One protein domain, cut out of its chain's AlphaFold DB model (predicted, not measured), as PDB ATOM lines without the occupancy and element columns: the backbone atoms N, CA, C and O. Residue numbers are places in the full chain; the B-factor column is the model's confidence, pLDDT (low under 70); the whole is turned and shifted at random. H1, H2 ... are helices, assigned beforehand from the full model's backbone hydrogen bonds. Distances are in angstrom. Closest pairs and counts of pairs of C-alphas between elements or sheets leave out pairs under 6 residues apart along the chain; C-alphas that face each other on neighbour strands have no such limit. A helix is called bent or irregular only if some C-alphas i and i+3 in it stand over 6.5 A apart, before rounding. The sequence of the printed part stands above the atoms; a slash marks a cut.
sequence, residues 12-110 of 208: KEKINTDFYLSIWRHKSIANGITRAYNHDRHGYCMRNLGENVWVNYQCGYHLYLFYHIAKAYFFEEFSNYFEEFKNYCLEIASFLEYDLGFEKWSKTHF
ATOM      1  N   LYS A  12       2.206  46.172  -9.940       55.59
ATOM      2  CA  LYS A  12       1.266  45.040  -9.847       55.59
ATOM      3  C   LYS A  12      -0.066  45.421  -9.202       55.59
ATOM      4  O   LYS A  12      -1.126  45.047  -9.704       55.59
ATOM      5  N   GLU A  13      -0.027  46.158  -8.095       55.47
ATOM      6  CA  GLU A  13      -1.232  46.648  -7.417       55.47
ATOM      7  C   GLU A  13      -1.977  47.663  -8.279       55.47
ATOM      8  O   GLU A  13      -3.207  47.643  -8.302       55.47
ATOM      9  N   LYS A  14      -1.253  48.495  -9.034       57.22
ATOM     10  CA  LYS A  14      -1.838  49.456  -9.971       57.22
ATOM     11  C   LYS A  14      -2.523  48.756 -11.141       57.22
ATOM     12  O   LYS A  14      -3.713  48.958 -11.330       57.22
ATOM     13  N   ILE A  15      -1.849  47.821 -11.817       57.91
ATOM     14  CA  ILE A  15      -2.439  47.021 -12.904       57.91
ATOM     15  C   ILE A  15      -3.663  46.240 -12.413       57.91
ATOM     16  O   ILE A  15      -4.667  46.188 -13.117       57.91
ATOM     17  N   ASN A  16      -3.624  45.664 -11.206       56.44
ATOM     18  CA  ASN A  16      -4.785  44.994 -10.609       56.44
ATOM     19  C   ASN A  16      -5.931  45.973 -10.338       56.44
ATOM     20  O   ASN A  16      -7.080  45.703 -10.685       56.44
ATOM     21  N   THR A  17      -5.629  47.111  -9.721       54.53
ATOM     22  CA  THR A  17      -6.625  48.131  -9.383       54.53
ATOM     23  C   THR A  17      -7.253  48.712 -10.646       54.53
ATOM     24  O   THR A  17      -8.473  48.813 -10.714       54.53
ATOM     25  N   ASP A  18      -6.454  48.978 -11.677       54.44
ATOM     26  CA  ASP A  18      -6.888  49.479 -12.981       54.44
ATOM     27  C   ASP A  18      -7.650  48.416 -13.780       54.44
ATOM     28  O   ASP A  18      -8.646  48.728 -14.429       54.44
ATOM     29  N   PHE A  19      -7.263  47.140 -13.677       56.09
ATOM     30  CA  PHE A  19      -8.005  46.012 -14.248       56.09
ATOM     31  C   PHE A  19      -9.408  45.899 -13.645       56.09
ATOM     32  O   PHE A  19     -10.394  45.782 -14.372       56.09
ATOM     33  N   TYR A  20      -9.527  45.958 -12.319       54.31
ATOM     34  CA  TYR A  20     -10.834  45.883 -11.679       54.31
ATOM     35  C   TYR A  20     -11.615  47.191 -11.783       54.31
ATOM     36  O   TYR A  20     -12.834  47.120 -11.841       54.31
ATOM     37  N   LEU A  21     -10.974  48.362 -11.860       51.81
ATOM     38  CA  LEU A  21     -11.642  49.645 -12.110       51.81
ATOM     39  C   LEU A  21     -12.156  49.766 -13.548       51.81
ATOM     40  O   LEU A  21     -13.219  50.353 -13.764       51.81
ATOM     41  N   SER A  22     -11.438  49.212 -14.531       52.12
ATOM     42  CA  SER A  22     -11.858  49.233 -15.937       52.12
ATOM     43  C   SER A  22     -13.062  48.324 -16.192       52.12
ATOM     44  O   SER A  22     -13.933  48.670 -16.993       52.12
ATOM     45  N   ILE A  23     -13.165  47.205 -15.466       50.78
ATOM     46  CA  ILE A  23     -14.332  46.307 -15.503       50.78
ATOM     47  C   ILE A  23     -15.441  46.813 -14.568       50.78
ATOM     48  O   ILE A  23     -16.613  46.889 -14.929       50.78
ATOM     49  N   TRP A  24     -15.079  47.213 -13.355       51.91
ATOM     50  CA  TRP A  24     -15.986  47.647 -12.302       51.91
ATOM     51  C   TRP A  24     -15.598  49.051 -11.855       51.91
ATOM     52  O   TRP A  24     -14.855  49.247 -10.896       51.91
ATOM     53  N   ARG A  25     -16.188  50.048 -12.524       54.69
ATOM     54  CA  ARG A  25     -15.978  51.501 -12.324       54.69
ATOM     55  C   ARG A  25     -16.193  52.022 -10.896       54.69
ATOM     56  O   ARG A  25     -16.061  53.217 -10.650       54.69
ATOM     57  N   HIS A  26     -16.562  51.155  -9.958       55.88
ATOM     58  CA  HIS A  26     -16.743  51.487  -8.559       55.88
ATOM     59  C   HIS A  26     -15.654  50.826  -7.712       55.88
ATOM     60  O   HIS A  26     -15.615  49.605  -7.558       55.88
ATOM     61  N   LYS A  27     -14.800  51.654  -7.103       58.09
ATOM     62  CA  LYS A  27     -13.626  51.229  -6.322       58.09
ATOM     63  C   LYS A  27     -13.963  50.224  -5.212       58.09
ATOM     64  O   LYS A  27     -13.169  49.335  -4.928       58.09
ATOM     65  N   SER A  28     -15.154  50.308  -4.608       63.06
ATOM     66  CA  SER A  28     -15.574  49.330  -3.590       63.06
ATOM     67  C   SER A  28     -15.888  47.940  -4.160       63.06
ATOM     68  O   SER A  28     -15.657  46.953  -3.468       63.06
ATOM     69  N   ILE A  29     -16.371  47.851  -5.406       56.25
ATOM     70  CA  ILE A  29     -16.663  46.581  -6.090       56.25
ATOM     71  C   ILE A  29     -15.351  45.936  -6.520       56.25
ATOM     72  O   ILE A  29     -15.128  44.767  -6.217       56.25
ATOM     73  N   ALA A  30     -14.459  46.724  -7.126       57.62
ATOM     74  CA  ALA A  30     -13.102  46.303  -7.446       57.62
ATOM     75  C   ALA A  30     -12.407  45.704  -6.211       57.62
ATOM     76  O   ALA A  30     -12.050  44.530  -6.211       57.62
ATOM     77  N   ASN A  31     -12.371  46.453  -5.105       61.16
ATOM     78  CA  ASN A  31     -11.775  46.002  -3.845       61.16
ATOM     79  C   ASN A  31     -12.490  44.797  -3.210       61.16
ATOM     80  O   ASN A  31     -11.890  44.092  -2.397       61.16
ATOM     81  N   GLY A  32     -13.780  44.598  -3.488       62.94
ATOM     82  CA  GLY A  32     -14.530  43.426  -3.040       62.94
ATOM     83  C   GLY A  32     -14.131  42.173  -3.815       62.94
ATOM     84  O   GLY A  32     -13.892  41.132  -3.212       62.94
ATOM     85  N   ILE A  33     -13.978  42.291  -5.135       60.22
ATOM     86  CA  ILE A  33     -13.560  41.191  -6.014       60.22
ATOM     87  C   ILE A  33     -12.106  40.801  -5.730       60.22
ATOM     88  O   ILE A  33     -11.830  39.619  -5.556       60.22
ATOM     89  N   THR A  34     -11.206  41.778  -5.586       60.97
ATOM     90  CA  THR A  34      -9.806  41.558  -5.175       60.97
ATOM     91  C   THR A  34      -9.712  40.789  -3.852       60.97
ATOM     92  O   THR A  34      -8.852  39.936  -3.691       60.97
ATOM     93  N   ARG A  35     -10.619  41.047  -2.898       65.44
ATOM     94  CA  ARG A  35     -10.654  40.335  -1.609       65.44
ATOM     95  C   ARG A  35     -11.288  38.947  -1.680       65.44
ATOM     96  O   ARG A  35     -10.930  38.087  -0.885       65.44
ATOM     97  N   ALA A  36     -12.252  38.743  -2.575       57.56
ATOM     98  CA  ALA A  36     -13.003  37.493  -2.679       57.56
ATOM     99  C   ALA A  36     -12.302  36.429  -3.541       57.56
ATOM    100  O   ALA A  36     -12.533  35.237  -3.342       57.56
ATOM    101  N   TYR A  37     -11.461  36.841  -4.493       53.66
ATOM    102  CA  TYR A  37     -10.793  35.945  -5.434       53.66
ATOM    103  C   TYR A  37      -9.284  35.912  -5.185       53.66
ATOM    104  O   TYR A  37      -8.600  36.921  -5.323       53.66
ATOM    105  N   ASN A  38      -8.752  34.729  -4.859       54.62
ATOM    106  CA  ASN A  38      -7.313  34.526  -4.687       54.62
ATOM    107  C   ASN A  38      -6.566  34.745  -6.013       54.62
ATOM    108  O   ASN A  38      -6.790  34.041  -7.002       54.62
ATOM    109  N   HIS A  39      -5.643  35.707  -6.004       57.94
ATOM    110  CA  HIS A  39      -4.882  36.168  -7.169       57.94
ATOM    111  C   HIS A  39      -3.993  35.099  -7.811       57.94
ATOM    112  O   HIS A  39      -3.650  35.196  -8.992       57.94
ATOM    113  N   ASP A  40      -3.647  34.048  -7.073       58.28
ATOM    114  CA  ASP A  40      -2.685  33.040  -7.519       58.28
ATOM    115  C   ASP A  40      -3.182  32.231  -8.720       58.28
ATOM    116  O   ASP A  40      -2.371  31.715  -9.482       58.28
ATOM    117  N   ARG A  41      -4.498  32.191  -8.957       56.38
ATOM    118  CA  ARG A  41      -5.106  31.365 -10.015       56.38
ATOM    119  C   ARG A  41      -5.717  32.147 -11.175       56.38
ATOM    120  O   ARG A  41      -6.167  31.528 -12.134       56.38
ATOM    121  N   HIS A  42      -5.743  33.475 -11.102       67.69
ATOM    122  CA  HIS A  42      -6.333  34.306 -12.148       67.69
ATOM    123  C   HIS A  42      -5.264  34.953 -13.020       67.69
ATOM    124  O   HIS A  42      -4.266  35.470 -12.517       67.69
ATOM    125  N   GLY A  43      -5.498  34.907 -14.331       70.88
ATOM    126  CA  GLY A  43      -4.722  35.650 -15.310       70.88
ATOM    127  C   GLY A  43      -5.283  37.054 -15.550       70.88
ATOM    128  O   GLY A  43      -6.462  37.324 -15.310       70.88
ATOM    129  N   TYR A  44      -4.431  37.942 -16.047       74.06
ATOM    130  CA  TYR A  44      -4.770  39.270 -16.531       74.06
ATOM    131  C   TYR A  44      -5.505  39.184 -17.870       74.06
ATOM    132  O   TYR A  44      -5.144  38.405 -18.753       74.06
ATOM    133  N   CYS A  45      -6.516  40.037 -18.062       74.06
ATOM    134  CA  CYS A  45      -7.088  40.225 -19.393       74.06
ATOM    135  C   CYS A  45      -6.040  40.852 -20.307       74.06
ATOM    136  O   CYS A  45      -5.554  41.954 -20.046       74.06
ATOM    137  N   MET A  46      -5.774  40.180 -21.419       79.62
ATOM    138  CA  MET A  46      -4.855  40.637 -22.451       79.62
ATOM    139  C   MET A  46      -5.197  42.040 -22.970       79.62
ATOM    140  O   MET A  46      -4.284  42.833 -23.146       79.62
ATOM    141  N   ARG A  47      -6.472  42.403 -23.176       74.62
ATOM    142  CA  ARG A  47      -6.822  43.769 -23.623       74.62
ATOM    143  C   ARG A  47      -6.429  44.821 -22.596       74.62
ATOM    144  O   ARG A  47      -5.795  45.800 -22.957       74.62
ATOM    145  N   ASN A  48      -6.760  44.603 -21.327       74.56
ATOM    146  CA  ASN A  48      -6.468  45.575 -20.273       74.56
ATOM    147  C   ASN A  48      -4.957  45.687 -20.037       74.56
ATOM    148  O   ASN A  48      -4.433  46.782 -19.848       74.56
ATOM    149  N   LEU A  49      -4.246  44.557 -20.076       80.12
ATOM    150  CA  LEU A  49      -2.789  44.551 -20.005       80.12
ATOM    151  C   LEU A  49      -2.179  45.273 -21.214       80.12
ATOM    152  O   LEU A  49      -1.285  46.091 -21.035       80.12
ATOM    153  N   GLY A  50      -2.713  45.054 -22.417       82.31
ATOM    154  CA  GLY A  50      -2.303  45.756 -23.632       82.31
ATOM    155  C   GLY A  50      -2.579  47.263 -23.589       82.31
ATOM    156  O   GLY A  50      -1.727  48.053 -23.981       82.31
ATOM    157  N   GLU A  51      -3.728  47.688 -23.063       79.56
ATOM    158  CA  GLU A  51      -4.042  49.106 -22.830       79.56
ATOM    159  C   GLU A  51      -3.062  49.731 -21.822       79.56
ATOM    160  O   GLU A  51      -2.569  50.834 -22.046       79.56
ATOM    161  N   ASN A  52      -2.691  49.007 -20.762       76.75
ATOM    162  CA  ASN A  52      -1.670  49.463 -19.817       76.75
ATOM    163  C   ASN A  52      -0.274  49.558 -20.446       76.75
ATOM    164  O   ASN A  52       0.439  50.527 -20.183       76.75
ATOM    165  N   VAL A  53       0.107  48.589 -21.285       78.75
ATOM    166  CA  VAL A  53       1.351  48.623 -22.073       78.75
ATOM    167  C   VAL A  53       1.362  49.842 -23.002       78.75
ATOM    168  O   VAL A  53       2.359  50.556 -23.073       78.75
ATOM    169  N   TRP A  54       0.238  50.124 -23.663       80.06
ATOM    170  CA  TRP A  54       0.082  51.282 -24.544       80.06
ATOM    171  C   TRP A  54       0.231  52.613 -23.798       80.06
ATOM    172  O   TRP A  54       1.002  53.473 -24.221       80.06
ATOM    173  N   VAL A  55      -0.507  52.788 -22.696       72.19
ATOM    174  CA  VAL A  55      -0.593  54.066 -21.972       72.19
ATOM    175  C   VAL A  55       0.698  54.388 -21.224       72.19
ATOM    176  O   VAL A  55       1.135  55.536 -21.244       72.19
ATOM    177  N   ASN A  56       1.315  53.398 -20.574       69.75
ATOM    178  CA  ASN A  56       2.403  53.662 -19.630       69.75
ATOM    179  C   ASN A  56       3.802  53.563 -20.245       69.75
ATOM    180  O   ASN A  56       4.741  54.095 -19.660       69.75
ATOM    181  N   TYR A  57       3.961  52.913 -21.403       66.50
ATOM    182  CA  TYR A  57       5.295  52.545 -21.893       66.50
ATOM    183  C   TYR A  57       5.601  52.968 -23.335       66.50
ATOM    184  O   TYR A  57       6.610  52.542 -23.885       66.50
ATOM    185  N   GLN A  58       4.745  53.776 -23.975       66.19
ATOM    186  CA  GLN A  58       4.949  54.313 -25.338       66.19
ATOM    187  C   GLN A  58       5.246  53.259 -26.434       66.19
ATOM    188  O   GLN A  58       5.548  53.610 -27.572       66.19
ATOM    189  N   CYS A  59       5.063  51.967 -26.149       68.12
ATOM    190  CA  CYS A  59       5.289  50.837 -27.058       68.12
ATOM    191  C   CYS A  59       4.121  50.650 -28.046       68.12
ATOM    192  O   CYS A  59       3.827  49.549 -28.511       68.12
ATOM    193  N   GLY A  60       3.399  51.730 -28.352       71.25
ATOM    194  CA  GLY A  60       2.112  51.645 -29.020       71.25
ATOM    195  C   GLY A  60       2.191  51.012 -30.408       71.25
ATOM    196  O   GLY A  60       1.424  50.105 -30.731       71.25
ATOM    197  N   TYR A  61       3.190  51.406 -31.198       79.50
ATOM    198  CA  TYR A  61       3.415  50.865 -32.541       79.50
ATOM    199  C   TYR A  61       3.676  49.351 -32.562       79.50
ATOM    200  O   TYR A  61       3.361  48.700 -33.555       79.50
ATOM    201  N   HIS A  62       4.175  48.778 -31.463       85.50
ATOM    202  CA  HIS A  62       4.503  47.354 -31.344       85.50
ATOM    203  C   HIS A  62       3.495  46.576 -30.492       85.50
ATOM    204  O   HIS A  62       3.692  45.394 -30.211       85.50
ATOM    205  N   LEU A  63       2.366  47.193 -30.119       86.81
ATOM    206  CA  LEU A  63       1.334  46.533 -29.318       86.81
ATOM    207  C   LEU A  63       0.733  45.305 -30.026       86.81
ATOM    208  O   LEU A  63       0.276  44.369 -29.371       86.81
ATOM    209  N   TYR A  64       0.756  45.271 -31.363       89.19
ATOM    210  CA  TYR A  64       0.318  44.097 -32.119       89.19
ATOM    211  C   TYR A  64       1.129  42.844 -31.746       89.19
ATOM    212  O   TYR A  64       0.529  41.785 -31.571       89.19
ATOM    213  N   LEU A  65       2.449  42.969 -31.534       92.50
ATOM    214  CA  LEU A  65       3.310  41.860 -31.111       92.50
ATOM    215  C   LEU A  65       2.862  41.318 -29.761       92.50
ATOM    216  O   LEU A  65       2.662  40.116 -29.630       92.50
ATOM    217  N   PHE A  66       2.593  42.196 -28.790       91.00
ATOM    218  CA  PHE A  66       2.047  41.784 -27.496       91.00
ATOM    219  C   PHE A  66       0.769  40.940 -27.654       91.00
ATOM    220  O   PHE A  66       0.639  39.889 -27.027       91.00
ATOM    221  N   TYR A  67      -0.154  41.350 -28.530       89.88
ATOM    222  CA  TYR A  67      -1.375  40.581 -28.779       89.88
ATOM    223  C   TYR A  67      -1.122  39.238 -29.470       89.88
ATOM    224  O   TYR A  67      -1.837  38.279 -29.174       89.88
ATOM    225  N   HIS A  68      -0.136  39.148 -30.366       92.19
ATOM    226  CA  HIS A  68       0.275  37.877 -30.966       92.19
ATOM    227  C   HIS A  68       0.876  36.938 -29.916       92.19
ATOM    228  O   HIS A  68       0.431  35.798 -29.802       92.19
ATOM    229  N   ILE A  69       1.779  37.445 -29.074       94.00
ATOM    230  CA  ILE A  69       2.398  36.684 -27.983       94.00
ATOM    231  C   ILE A  69       1.332  36.157 -27.019       94.00
ATOM    232  O   ILE A  69       1.287  34.968 -26.717       94.00
ATOM    233  N   ALA A  70       0.434  37.028 -26.553       89.94
ATOM    234  CA  ALA A  70      -0.580  36.661 -25.571       89.94
ATOM    235  C   ALA A  70      -1.588  35.623 -26.103       89.94
ATOM    236  O   ALA A  70      -2.112  34.828 -25.320       89.94
ATOM    237  N   LYS A  71      -1.865  35.622 -27.416       88.50
ATOM    238  CA  LYS A  71      -2.809  34.701 -28.075       88.50
ATOM    239  C   LYS A  71      -2.179  33.422 -28.608       88.50
ATOM    240  O   LYS A  71      -2.948  32.525 -28.964       88.50
ATOM    241  N   ALA A  72      -0.852  33.366 -28.704       90.62
ATOM    242  CA  ALA A  72      -0.140  32.229 -29.262       90.62
ATOM    243  C   ALA A  72      -0.646  30.929 -28.626       90.62
ATOM    244  O   ALA A  72      -0.922  30.857 -27.425       90.62
ATOM    245  N   TYR A  73      -0.843  29.916 -29.464       84.81
ATOM    246  CA  TYR A  73      -1.274  28.595 -28.997       84.81
ATOM    247  C   TYR A  73      -0.096  27.647 -28.803       84.81
ATOM    248  O   TYR A  73      -0.219  26.670 -28.062       84.81
ATOM    249  N   PHE A  74       1.013  27.923 -29.484       88.44
ATOM    250  CA  PHE A  74       2.204  27.093 -29.503       88.44
ATOM    251  C   PHE A  74       3.390  27.854 -28.921       88.44
ATOM    252  O   PHE A  74       3.505  29.071 -29.065       88.44
ATOM    253  N   PHE A  75       4.285  27.114 -28.270       90.75
ATOM    254  CA  PHE A  75       5.486  27.677 -27.655       90.75
ATOM    255  C   PHE A  75       6.436  28.301 -28.676       90.75
ATOM    256  O   PHE A  75       6.984  29.364 -28.418       90.75
ATOM    257  N   GLU A  76       6.576  27.698 -29.853       93.19
ATOM    258  CA  GLU A  76       7.424  28.236 -30.919       93.19
ATOM    259  C   GLU A  76       6.920  29.595 -31.426       93.19
ATOM    260  O   GLU A  76       7.680  30.559 -31.479       93.19
ATOM    261  N   GLU A  77       5.618  29.705 -31.711       93.62
ATOM    262  CA  GLU A  77       4.977  30.965 -32.105       93.62
ATOM    263  C   GLU A  77       5.144  32.034 -31.016       93.62
ATOM    264  O   GLU A  77       5.559  33.158 -31.303       93.62
ATOM    265  N   PHE A  78       4.876  31.665 -29.759       95.25
ATOM    266  CA  PHE A  78       5.079  32.539 -28.607       95.25
ATOM    267  C   PHE A  78       6.523  33.050 -28.543       95.25
ATOM    268  O   PHE A  78       6.738  34.257 -28.458       95.25
ATOM    269  N   SER A  79       7.499  32.141 -28.607       96.56
ATOM    270  CA  SER A  79       8.918  32.463 -28.473       96.56
ATOM    271  C   SER A  79       9.378  33.392 -29.592       96.56
ATOM    272  O   SER A  79      10.043  34.384 -29.313       96.56
ATOM    273  N   ASN A  80       8.979  33.122 -30.838       96.38
ATOM    274  CA  ASN A  80       9.354  33.943 -31.988       96.38
ATOM    275  C   ASN A  80       8.855  35.385 -31.835       96.38
ATOM    276  O   ASN A  80       9.643  36.326 -31.941       96.38
ATOM    277  N   TYR A  81       7.571  35.568 -31.515       96.06
ATOM    278  CA  TYR A  81       7.032  36.910 -31.303       96.06
ATOM    279  C   TYR A  81       7.599  37.582 -30.048       96.06
ATOM    280  O   TYR A  81       7.756  38.803 -30.034       96.06
ATOM    281  N   PHE A  82       7.911  36.823 -28.992       95.75
ATOM    282  CA  PHE A  82       8.468  37.382 -27.761       95.75
ATOM    283  C   PHE A  82       9.912  37.863 -27.946       95.75
ATOM    284  O   PHE A  82      10.260  38.938 -27.456       95.75
ATOM    285  N   GLU A  83      10.735  37.135 -28.706       96.12
ATOM    286  CA  GLU A  83      12.065  37.604 -29.115       96.12
ATOM    287  C   GLU A  83      11.978  38.872 -29.972       96.12
ATOM    288  O   GLU A  83      12.692  39.842 -29.719       96.12
ATOM    289  N   GLU A  84      11.056  38.912 -30.938       94.75
ATOM    290  CA  GLU A  84      10.825  40.114 -31.744       94.75
ATOM    291  C   GLU A  84      10.403  41.302 -30.865       94.75
ATOM    292  O   GLU A  84      10.940  42.400 -30.992       94.75
ATOM    293  N   PHE A  85       9.496  41.080 -29.913       92.94
ATOM    294  CA  PHE A  85       9.034  42.108 -28.985       92.94
ATOM    295  C   PHE A  85      10.147  42.642 -28.077       92.94
ATOM    296  O   PHE A  85      10.198  43.850 -27.829       92.94
ATOM    297  N   LYS A  86      11.081  41.789 -27.630       93.44
ATOM    298  CA  LYS A  86      12.251  42.207 -26.837       93.44
ATOM    299  C   LYS A  86      13.144  43.204 -27.571       93.44
ATOM    300  O   LYS A  86      13.676  44.106 -26.925       93.44
ATOM    301  N   ASN A  87      13.262  43.097 -28.895       92.19
ATOM    302  CA  ASN A  87      14.060  44.034 -29.694       92.19
ATOM    303  C   ASN A  87      13.487  45.458 -29.693       92.19
ATOM    304  O   ASN A  87      14.234  46.417 -29.878       92.19
ATOM    305  N   TYR A  88      12.179  45.601 -29.470       88.75
ATOM    306  CA  TYR A  88      11.500  46.896 -29.457       88.75
ATOM    307  C   TYR A  88      11.251  47.425 -28.044       88.75
ATOM    308  O   TYR A  88      11.397  48.621 -27.801       88.75
ATOM    309  N   CYS A  89      10.863  46.552 -27.112       84.88
ATOM    310  CA  CYS A  89      10.362  46.943 -25.797       84.88
ATOM    311  C   CYS A  89      10.940  46.053 -24.682       84.88
ATOM    312  O   CYS A  89      10.199  45.438 -23.913       84.88
ATOM    313  N   LEU A  90      12.275  45.999 -24.581       88.75
ATOM    314  CA  LEU A  90      13.016  45.138 -23.645       88.75
ATOM    315  C   LEU A  90      12.588  45.295 -22.177       88.75
ATOM    316  O   LEU A  90      12.453  44.303 -21.458       88.75
ATOM    317  N   GLU A  91      12.361  46.530 -21.727       85.75
ATOM    318  CA  GLU A  91      11.939  46.817 -20.349       85.75
ATOM    319  C   GLU A  91      10.565  46.201 -20.042       85.75
ATOM    320  O   GLU A  91      10.379  45.542 -19.019       85.75
ATOM    321  N   ILE A  92       9.621  46.329 -20.979       86.81
ATOM    322  CA  ILE A  92       8.275  45.759 -20.857       86.81
ATOM    323  C   ILE A  92       8.337  44.239 -20.924       86.81
ATOM    324  O   ILE A  92       7.674  43.564 -20.145       86.81
ATOM    325  N   ALA A  93       9.132  43.692 -21.843       91.12
ATOM    326  CA  ALA A  93       9.316  42.253 -21.959       91.12
ATOM    327  C   ALA A  93       9.853  41.661 -20.647       91.12
ATOM    328  O   ALA A  93       9.308  40.676 -20.156       91.12
ATOM    329  N   SER A  94      10.831  42.327 -20.026       90.25
ATOM    330  CA  SER A  94      11.381  41.929 -18.724       90.25
ATOM    331  C   SER A  94      10.325  41.987 -17.618       90.25
ATOM    332  O   SER A  94      10.203  41.054 -16.827       90.25
ATOM    333  N   PHE A  95       9.514  43.048 -17.579       86.81
ATOM    334  CA  PHE A  95       8.395  43.147 -16.641       86.81
ATOM    335  C   PHE A  95       7.372  42.013 -16.846       86.81
ATOM    336  O   PHE A  95       6.948  41.367 -15.888       86.81
ATOM    337  N   LEU A  96       6.982  41.740 -18.092       88.81
ATOM    338  CA  LEU A  96       6.012  40.696 -18.430       88.81
ATOM    339  C   LEU A  96       6.518  39.284 -18.101       88.81
ATOM    340  O   LEU A  96       5.718  38.429 -17.720       88.81
ATOM    341  N   GLU A  97       7.821  39.047 -18.251       93.62
ATOM    342  CA  GLU A  97       8.476  37.766 -17.978       93.62
ATOM    343  C   GLU A  97       8.706  37.543 -16.480       93.62
ATOM    344  O   GLU A  97       8.229  36.556 -15.924       93.62
ATOM    345  N   TYR A  98       9.403  38.464 -15.812       89.06
ATOM    346  CA  TYR A  98       9.919  38.230 -14.460       89.06
ATOM    347  C   TYR A  98       9.015  38.770 -13.358       89.06
ATOM    348  O   TYR A  98       8.887  38.148 -12.302       89.06
ATOM    349  N   ASP A  99       8.397  39.932 -13.573       83.06
ATOM    350  CA  ASP A  99       7.514  40.509 -12.568       83.06
ATOM    351  C   ASP A  99       6.115  39.911 -12.688       83.06
ATOM    352  O   ASP A  99       5.548  39.484 -11.681       83.06
ATOM    353  N   LEU A 100       5.540  39.873 -13.888       82.50
ATOM    354  CA  LEU A 100       4.167  39.416 -14.083       82.50
ATOM    355  C   LEU A 100       4.050  37.888 -14.165       82.50
ATOM    356  O   LEU A 100       3.096  37.352 -13.607       82.50
ATOM    357  N   GLY A 101       5.004  37.224 -14.823       88.69
ATOM    358  CA  GLY A 101       4.983  35.784 -15.091       88.69
ATOM    359  C   GLY A 101       4.095  35.426 -16.287       88.69
ATOM    360  O   GLY A 101       2.952  35.881 -16.400       88.69
ATOM    361  N   PHE A 102       4.600  34.602 -17.209       89.81
ATOM    362  CA  PHE A 102       3.868  34.233 -18.428       89.81
ATOM    363  C   PHE A 102       2.555  33.502 -18.144       89.81
ATOM    364  O   PHE A 102       1.566  33.710 -18.847       89.81
ATOM    365  N   GLU A 103       2.501  32.706 -17.081       85.44
ATOM    366  CA  GLU A 103       1.314  31.978 -16.634       85.44
ATOM    367  C   GLU A 103       0.148  32.892 -16.245       85.44
ATOM    368  O   GLU A 103      -0.979  32.427 -16.080       85.44
ATOM    369  N   LYS A 104       0.398  34.195 -16.084       81.88
ATOM    370  CA  LYS A 104      -0.629  35.177 -15.748       81.88
ATOM    371  C   LYS A 104      -1.249  35.850 -16.956       81.88
ATOM    372  O   LYS A 104      -2.283  36.481 -16.787       81.88
ATOM    373  N   TRP A 105      -0.680  35.774 -18.152       85.69
ATOM    374  CA  TRP A 105      -1.193  36.567 -19.280       85.69
ATOM    375  C   TRP A 105      -1.015  35.919 -20.652       85.69
ATOM    376  O   TRP A 105      -1.694  36.324 -21.595       85.69
ATOM    377  N   SER A 106      -0.137  34.925 -20.773       88.06
ATOM    378  CA  SER A 106       0.080  34.186 -22.010       88.06
ATOM    379  C   SER A 106      -0.777  32.933 -22.051       88.06
ATOM    380  O   SER A 106      -0.760  32.110 -21.133       88.06
ATOM    381  N   LYS A 107      -1.486  32.753 -23.166       85.31
ATOM    382  CA  LYS A 107      -2.302  31.567 -23.411       85.31
ATOM    383  C   LYS A 107      -1.476  30.284 -23.487       85.31
ATOM    384  O   LYS A 107      -1.919  29.262 -22.970       85.31
ATOM    385  N   THR A 108      -0.282  30.339 -24.077       88.69
ATOM    386  CA  THR A 108       0.635  29.192 -24.175       88.69
ATOM    387  C   THR A 108       1.087  28.688 -22.807       88.69
ATOM    388  O   THR A 108       1.289  27.491 -22.625       88.69
ATOM    389  N   HIS A 109       1.237  29.598 -21.844       86.31
ATOM    390  CA  HIS A 109       1.770  29.300 -20.515       86.31
ATOM    391  C   HIS A 109       0.685  29.139 -19.443       86.31
ATOM    392  O   HIS A 109       1.005  28.830 -18.295       86.31
ATOM    393  N   PHE A 110      -0.591  29.348 -19.785       80.06
ATOM    394  CA  PHE A 110      -1.680  29.248 -18.821       80.06
ATOM    395  C   PHE A 110      -1.926  27.772 -18.445       80.06
ATOM    396  O   PHE A 110      -2.229  26.965 -19.325       80.06
TER     397      PHE A 110
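This is residues 12 to 110 of the 208 residues of an uncharacterized protein of Capsicum baccatum (UniProt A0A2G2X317). Two lobes lie end to end: H1 and H2 form a small corner, and H3, H4 and the arms H5a and H5b of the bent H5 form a larger, irregular ring, loosely closed between H5b and H3. H1 meets the ring at H3, and residues 101 to 110 fold back at one end of the ring. The printed part has 99 residues with five named helices, H1 to H5 in order, and no named strand: all helix. It is compact, with a radius of gyration of the C-alphas of 13.8 A, and only just elongated, spanning 40 by 26 by 19 A.

H1, residues 12 to 23, touches H2, residues 27 to 36, with residues 17 to 21 alone, at a steep tilt of 65 degrees; the closest C-alphas, of Tyr 20 and Ala 30, are 4.8 A apart. H3, residues 46 to 57, touches H1 with residues 48 to 52 alone, closest at the C-alphas of Phe 19 and Asn 48, 6.2 A. H3 and H4, residues 60 to 71, form a helical hairpin at a shallow tilt of 29 degrees, with the closest C-alphas, of Trp 54 and Gly 60, 4.9 A apart. H5, residues 75 to 100, was assigned as one helix by its hydrogen bonds but is bent, C-alphas 88 and 91 being 9.1 A apart. Its arm H5a, residues 75 to 88, forms a helical hairpin with H4 at 17 degrees, closest at the C-alphas of Ile 69 and Phe 78, 5.0 A. H5b, residues 91 to 100, only just touches H5a, with 3 pairs of C-alphas within 8 A; the closest, of Lys 86 and Ala 93, are 5.7 A apart. Every O i to N i+4 pair is within hydrogen-bond range in H1, H2 and H3, against 5 of 8 in H4, 9 of 10 in H5a and 5 of 6 in H5b.

H1 begins at C-alpha 12, (1.266, 45.040, -9.847), and is 16.6 A long; H2 measures 14.2 A, H3 15.7 A and H4 17.7 A. H4 is irregular, with C-alphas 61 and 64 7.5 A apart. H5a measures 20.2 A and H5b 12.4 A, ending at C-alpha 100, (4.167, 39.416, -14.083).

The C-alphas farthest apart, of Ser 28 and Glu 76, are 41.5 A apart. The printed part has no cut and no long link. The model's pLDDT is under 70 at residues 12 to 42 and 56 to 59.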